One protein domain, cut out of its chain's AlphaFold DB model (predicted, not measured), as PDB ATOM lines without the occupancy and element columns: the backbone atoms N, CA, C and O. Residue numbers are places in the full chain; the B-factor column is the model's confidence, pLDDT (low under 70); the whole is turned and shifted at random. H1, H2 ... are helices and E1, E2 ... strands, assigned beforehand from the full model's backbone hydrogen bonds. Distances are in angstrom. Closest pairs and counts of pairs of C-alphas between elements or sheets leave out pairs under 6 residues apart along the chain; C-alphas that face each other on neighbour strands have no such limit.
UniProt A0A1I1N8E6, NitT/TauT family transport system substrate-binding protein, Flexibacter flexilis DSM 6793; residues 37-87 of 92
ATOM      1  N   ALA A  37      16.371  25.418  22.489       90.25
ATOM      2  CA  ALA A  37      16.034  24.529  23.600       90.25
ATOM      3  C   ALA A  37      16.070  23.046  23.188       90.25
ATOM      4  O   ALA A  37      16.477  22.198  23.984       90.25
ATOM      5  N   ASP A  38      15.737  22.737  21.930       92.19
ATOM      6  CA  ASP A  38      15.789  21.371  21.395       92.19
ATOM      7  C   ASP A  38      17.224  20.825  21.316       92.19
ATOM      8  O   ASP A  38      17.411  19.618  21.180       92.19
ATOM      9  N   LEU A  39      18.247  21.686  21.411       91.50
ATOM     10  CA  LEU A  39      19.656  21.281  21.452       91.50
ATOM     11  C   LEU A  39      20.093  20.759  22.826       91.50
ATOM     12  O   LEU A  39      21.201  20.233  22.959       91.50
ATOM     13  N   SER A  40      19.237  20.853  23.846       89.50
ATOM     14  CA  SER A  40      19.514  20.257  25.150       89.50
ATOM     15  C   SER A  40      19.776  18.755  25.015       89.50
ATOM     16  O   SER A  40      18.996  18.002  24.430       89.50
ATOM     17  N   GLY A  41      20.927  18.307  25.516       88.38
ATOM     18  CA  GLY A  41      21.351  16.910  25.435       88.38
ATOM     19  C   GLY A  41      21.852  16.435  24.063       88.38
ATOM     20  O   GLY A  41      22.406  15.330  24.021       88.38
ATOM     21  N   LYS A  42      21.722  17.248  23.004       94.38
ATOM     22  CA  LYS A  42      22.250  17.011  21.648       94.38
ATOM     23  C   LYS A  42      23.703  17.466  21.523       94.38
ATOM     24  O   LYS A  42      24.160  18.294  22.309       94.38
ATOM     25  N   THR A  43      24.436  16.924  20.554       96.88
ATOM     26  CA  THR A  43      25.852  17.263  20.344       96.88
ATOM     27  C   THR A  43      26.010  18.395  19.336       96.88
ATOM     28  O   THR A  43      25.532  18.290  18.208       96.88
ATOM     29  N   ILE A  44      26.735  19.443  19.725       97.56
ATOM     30  CA  ILE A  44      27.052  20.607  18.886       97.56
ATOM     31  C   ILE A  44      28.556  20.591  18.600       97.56
ATOM     32  O   ILE A  44      29.351  20.608  19.543       97.56
ATOM     33  N   ALA A  45      28.968  20.534  17.335       97.69
ATOM     34  CA  ALA A  45      30.371  20.691  16.957       97.69
ATOM     35  C   ALA A  45      30.677  22.161  16.686       97.69
ATOM     36  O   ALA A  45      29.941  22.799  15.953       97.69
ATOM     37  N   LEU A  46      31.752  22.704  17.249       95.94
ATOM     38  CA  LEU A  46      32.247  24.020  16.839       95.94
ATOM     39  C   LEU A  46      33.693  24.236  17.265       95.94
ATOM     40  O   LEU A  46      34.193  23.588  18.183       95.94
ATOM     41  N   GLU A  47      34.342  25.211  16.647       95.81
ATOM     42  CA  GLU A  47      35.679  25.636  17.034       95.81
ATOM     43  C   GLU A  47      35.621  26.610  18.217       95.81
ATOM     44  O   GLU A  47      34.811  27.541  18.248       95.81
ATOM     45  N   LYS A  48      36.462  26.385  19.232       94.00
ATOM     46  CA  LYS A  48      36.458  27.174  20.471       94.00
ATOM     47  C   LYS A  48      37.007  28.583  20.224       94.00
ATOM     48  O   LYS A  48      37.942  28.742  19.457       94.00
ATOM     49  N   GLU A  49      36.460  29.582  20.923       91.38
ATOM     50  CA  GLU A  49      36.962  30.974  20.902       91.38
ATOM     51  C   GLU A  49      36.918  31.656  19.517       91.38
ATOM     52  O   GLU A  49      37.572  32.666  19.285       91.38
ATOM     53  N   THR A  50      36.064  31.155  18.621       91.19
ATOM     54  CA  THR A  50      35.766  31.738  17.302       91.19
ATOM     55  C   THR A  50      34.483  32.585  17.316       91.19
ATOM     56  O   THR A  50      33.709  32.516  18.279       91.19
ATOM     57  N   PRO A  51      34.181  33.346  16.245       90.00
ATOM     58  CA  PRO A  51      32.884  34.009  16.098       90.00
ATOM     59  C   PRO A  51      31.685  33.061  16.275       90.00
ATOM     60  O   PRO A  51      30.754  33.405  16.999       90.00
ATOM     61  N   ALA A  52      31.741  31.831  15.747       90.00
ATOM     62  CA  ALA A  52      30.687  30.824  15.928       90.00
ATOM     63  C   ALA A  52      30.470  30.454  17.411       90.00
ATOM     64  O   ALA A  52      29.337  30.344  17.887       90.00
ATOM     65  N   TYR A  53      31.556  30.333  18.181       93.19
ATOM     66  CA  TYR A  53      31.491  30.119  19.629       93.19
ATOM     67  C   TYR A  53      30.812  31.281  20.364       93.19
ATOM     68  O   TYR A  53      29.993  31.066  21.264       93.19
ATOM     69  N   ILE A  54      31.145  32.516  19.985       92.81
ATOM     70  CA  ILE A  54      30.563  33.730  20.566       92.81
ATOM     71  C   ILE A  54      29.078  33.841  20.196       92.81
ATOM     72  O   ILE A  54      28.261  34.114  21.080       92.81
ATOM     73  N   LEU A  55      28.717  33.555  18.942       91.88
ATOM     74  CA  LEU A  55      27.336  33.525  18.462       91.88
ATOM     75  C   LEU A  55      26.490  32.547  19.279       91.88
ATOM     76  O   LEU A  55      25.446  32.932  19.804       91.88
ATOM     77  N   LEU A  56      26.954  31.303  19.452       93.69
ATOM     78  CA  LEU A  56      26.216  30.298  20.219       93.69
ATOM     79  C   LEU A  56      26.062  30.707  21.689       93.69
ATOM     80  O   LEU A  56      24.983  30.552  22.265       93.69
ATOM     81  N   LYS A  57      27.110  31.275  22.299       93.81
ATOM     82  CA  LYS A  57      27.033  31.836  23.657       93.81
ATOM     83  C   LYS A  57      25.994  32.945  23.763       93.81
ATOM     84  O   LYS A  57      25.220  32.967  24.722       93.81
ATOM     85  N   TYR A  58      25.985  33.865  22.805       92.31
ATOM     86  CA  TYR A  58      25.029  34.962  22.763       92.31
ATOM     87  C   TYR A  58      23.598  34.439  22.592       92.31
ATOM     88  O   TYR A  58      22.727  34.793  23.384       92.31
ATOM     89  N   ALA A  59      23.371  33.532  21.641       91.94
ATOM     90  CA  ALA A  59      22.069  32.923  21.396       91.94
ATOM     91  C   ALA A  59      21.552  32.152  22.625       91.94
ATOM     92  O   ALA A  59      20.390  32.316  23.003       91.94
ATOM     93  N   ALA A  60      22.411  31.383  23.305       93.50
ATOM     94  CA  ALA A  60      22.056  30.700  24.551       93.50
ATOM     95  C   ALA A  60      21.627  31.700  25.639       93.50
ATOM     96  O   ALA A  60      20.572  31.526  26.249       93.50
ATOM     97  N   LYS A  61      22.378  32.798  25.813       94.38
ATOM     98  CA  LYS A  61      22.037  33.870  26.760       94.38
ATOM     99  C   LYS A  61      20.679  34.508  26.450       94.38
ATOM    100  O   LYS A  61      19.885  34.679  27.369       94.38
ATOM    101  N   GLN A  62      20.396  34.829  25.185       93.12
ATOM    102  CA  GLN A  62      19.109  35.419  24.780       93.12
ATOM    103  C   GLN A  62      17.919  34.482  25.042       93.12
ATOM    104  O   GLN A  62      16.809  34.944  25.283       93.12
ATOM    105  N   ASN A  63      18.155  33.168  25.037       91.94
ATOM    106  CA  ASN A  63      17.134  32.148  25.277       91.94
ATOM    107  C   ASN A  63      17.113  31.634  26.730       91.94
ATOM    108  O   ASN A  63      16.430  30.653  27.013       91.94
ATOM    109  N   ASN A  64      17.837  32.277  27.656       94.12
ATOM    110  CA  ASN A  64      17.972  31.854  29.059       94.12
ATOM    111  C   ASN A  64      18.483  30.407  29.233       94.12
ATOM    112  O   ASN A  64      18.144  29.728  30.203       94.12
ATOM    113  N   ILE A  65      19.308  29.932  28.298       92.12
ATOM    114  CA  ILE A  65      19.951  28.619  28.355       92.12
ATOM    115  C   ILE A  65      21.347  28.794  28.954       92.12
ATOM    116  O   ILE A  65      22.157  29.577  28.450       92.12
ATOM    117  N   ASP A  66      21.659  28.038  30.009       92.94
ATOM    118  CA  ASP A  66      23.030  27.976  30.514       92.94
ATOM    119  C   ASP A  66      23.909  27.261  29.485       92.94
ATOM    120  O   ASP A  66      23.796  26.054  29.269       92.94
ATOM    121  N   PHE A  67      24.819  28.009  28.866       91.19
ATOM    122  CA  PHE A  67      25.761  27.504  27.872       91.19
ATOM    123  C   PHE A  67      26.554  26.281  28.359       91.19
ATOM    124  O   PHE A  67      26.904  25.420  27.555       91.19
ATOM    125  N   LYS A  68      26.813  26.162  29.668       91.12
ATOM    126  CA  LYS A  68      27.524  25.011  30.249       91.12
ATOM    127  C   LYS A  68      26.734  23.703  30.164       91.12
ATOM    128  O   LYS A  68      27.328  22.638  30.295       91.12
ATOM    129  N   THR A  69      25.420  23.774  29.960       90.12
ATOM    130  CA  THR A  69      24.546  22.598  29.813       90.12
ATOM    131  C   THR A  69      24.531  22.043  28.388       90.12
ATOM    132  O   THR A  69      24.091  20.912  28.170       90.12
ATOM    133  N   LEU A  70      25.044  22.804  27.415       92.56
ATOM    134  CA  LEU A  70      25.164  22.366  26.029       92.56
ATOM    135  C   LEU A  70      26.323  21.375  25.881       92.56
ATOM    136  O   LEU A  70      27.427  21.599  26.383       92.56
ATOM    137  N   LYS A  71      26.101  20.284  25.142       96.25
ATOM    138  CA  LYS A  71      27.157  19.302  24.865       96.25
ATOM    139  C   LYS A  71      27.955  19.728  23.641       96.25
ATOM    140  O   LYS A  71      27.626  19.369  22.510       96.25
ATOM    141  N   ILE A  72      29.016  20.484  23.886       96.06
ATOM    142  CA  ILE A  72      29.888  20.991  22.829       96.06
ATOM    143  C   ILE A  72      31.064  20.041  22.602       96.06
ATOM    144  O   ILE A  72      31.799  19.708  23.533       96.06
ATOM    145  N   LYS A  73      31.262  19.636  21.346       97.06
ATOM    146  CA  LYS A  73      32.444  18.917  20.875       97.06
ATOM    147  C   LYS A  73      33.341  19.896  20.122       97.06
ATOM    148  O   LYS A  73      33.045  20.267  18.989       97.06
ATOM    149  N   TYR A  74      34.431  20.311  20.759       97.19
ATOM    150  CA  TYR A  74      35.372  21.235  20.135       97.19
ATOM    151  C   TYR A  74      36.203  20.543  19.055       97.19
ATOM    152  O   TYR A  74      36.789  19.491  19.314       97.19
ATOM    153  N   MET A  75      36.247  21.136  17.865       97.56
ATOM    154  CA  MET A  75      37.064  20.697  16.728       97.56
ATOM    155  C   MET A  75      37.245  21.853  15.725       97.56
ATOM    156  O   MET A  75      36.477  22.813  15.804       97.56
ATOM    157  N   PRO A  76      38.220  21.786  14.801       96.81
ATOM    158  CA  PRO A  76      38.356  22.760  13.715       96.81
ATOM    159  C   PRO A  76      37.058  22.937  12.913       96.81
ATOM    160  O   PRO A  76      36.315  21.971  12.717       96.81
ATOM    161  N   ALA A  77      36.798  24.140  12.395       92.75
ATOM    162  CA  ALA A  77      35.564  24.436  11.656       92.75
ATOM    163  C   ALA A  77      35.298  23.478  10.472       92.75
ATOM    164  O   ALA A  77      34.165  23.037  10.267       92.75
ATOM    165  N   ALA A  78      36.342  23.101   9.725       94.50
ATOM    166  CA  ALA A  78      36.226  22.149   8.615       94.50
ATOM    167  C   ALA A  78      35.774  20.749   9.080       94.50
ATOM    168  O   ALA A  78      34.956  20.095   8.421       94.50
ATOM    169  N   ASP A  79      36.251  20.314  10.247       97.50
ATOM    170  CA  ASP A  79      35.872  19.035  10.847       97.50
ATOM    171  C   ASP A  79      34.442  19.090  11.390       97.50
ATOM    172  O   ASP A  79      33.695  18.125  11.231       97.50
ATOM    173  N   ALA A  80      34.026  20.222  11.972       97.12
ATOM    174  CA  ALA A  80      32.661  20.425  12.459       97.12
ATOM    175  C   ALA A  80      31.637  20.303  11.320       97.12
ATOM    176  O   ALA A  80      30.669  19.544  11.436       97.12
ATOM    177  N   ALA A  81      31.900  20.965  10.189       93.75
ATOM    178  CA  ALA A  81      31.071  20.863   8.990       93.75
ATOM    179  C   ALA A  81      31.004  19.418   8.463       93.75
ATOM    180  O   ALA A  81      29.919  18.895   8.198       93.75
ATOM    181  N   THR A  82      32.150  18.740   8.372       97.50
ATOM    182  CA  THR A  82      32.220  17.342   7.916       97.50
ATOM    183  C   THR A  82      31.468  16.399   8.860       97.50
ATOM    184  O   THR A  82      30.700  15.548   8.407       97.50
ATOM    185  N   ALA A  83      31.630  16.564  10.176       97.25
ATOM    186  CA  ALA A  83      30.943  15.772  11.191       97.25
ATOM    187  C   ALA A  83      29.419  15.964  11.134       97.25
ATOM    188  O   ALA A  83      28.671  14.999  11.322       97.25
ATOM    189  N   PHE A  84      28.955  17.184  10.850       97.00
ATOM    190  CA  PHE A  84      27.536  17.477  10.661       97.00
ATOM    191  C   PHE A  84      26.977  16.797   9.408       97.00
ATOM    192  O   PHE A  84      25.977  16.084   9.502       97.00
ATOM    193  N   ILE A  85      27.661  16.928   8.264       96.31
ATOM    194  CA  ILE A  85      27.277  16.276   6.998       96.31
ATOM    195  C   ILE A  85      27.226  14.748   7.160       96.31
ATOM    196  O   ILE A  85      26.299  14.101   6.675       96.31
ATOM    197  N   ALA A  86      28.177  14.169   7.896       96.69
ATOM    198  CA  ALA A  86      28.222  12.739   8.198       96.69
ATOM    199  C   ALA A  86      27.190  12.283   9.255       96.69
ATOM    200  O   ALA A  86      27.148  11.102   9.603       96.69
ATOM    201  N   GLY A  87      26.383  13.195   9.810       95.25
ATOM    202  CA  GLY A  87      25.363  12.897  10.818       95.25
ATOM    203  C   GLY A  87      25.910  12.560  12.211       95.25
ATOM    204  O   GLY A  87      25.142  12.127  13.074       95.25
TER     205      GLY A  87
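This is residues 37 to 87 of the 92 residues of the protein "NitT/TauT family transport system substrate-binding protein" of Flexibacter flexilis DSM 6793 (UniProt A0A1I1N8E6). Two short parallel strands, E1 and E2, make a small sheet; H2 packs on E1, while H1, which makes the crossover from E1 to E2, lies farther off from E1 and stays apart from H2. The printed part has 51 residues, with two named strands and two named helices in the order E1, H1, E2, H2, and its class is mixed, helices and strands. It is compact, with a radius of gyration of the C-alphas of 10.9 A and spans of 29 by 21 by 13 A.

E1 is residues 43 to 46, beginning at C-alpha 43 at (25.852, 17.263, 20.344). E2 is residues 71 to 74. H1, the longest helix, is residues 51 to 62 and measures 16.3 A from first to last C-alpha; C-alpha 51 is at (32.884, 34.009, 16.098). H2 is residues 77 to 85, 12.5 A long, and ends with C-alpha 85 at (27.277, 16.276, 6.998).

E1 and E2 are parallel neighbours, with 32 degrees between their directions. C-alphas 45 and 73 face each other at 4.8 A. N 44 and O 71, 2.9 A apart, and N 73 and O 44, 2.8 A apart, are within hydrogen-bond range. E1, H1 and E2 form a strand-helix-strand unit, two parallel neighbour strands with a helix between them in the chain, and its crossover is right-handed. The closest C-alphas of E1 and H1 are those of Leu 46 and Tyr 53, 6.7 A apart. The closest C-alphas of E1 and H2 are those of Ala 45 and Ala 80, 5.1 A apart. H1 and H2 are apart. In H1 and H2 every O i to N i+4 pair is within hydrogen-bond range.

The two C-alphas farthest apart are those of Asn 64 and Ala 86, at 30.1 A. The printed part has no cut. The links E1 to H1 and E2 to H2 are tight, and the link H1 to E2 is short. The mean pLDDT of the printed part is 93.9, and no printed residue is under 70.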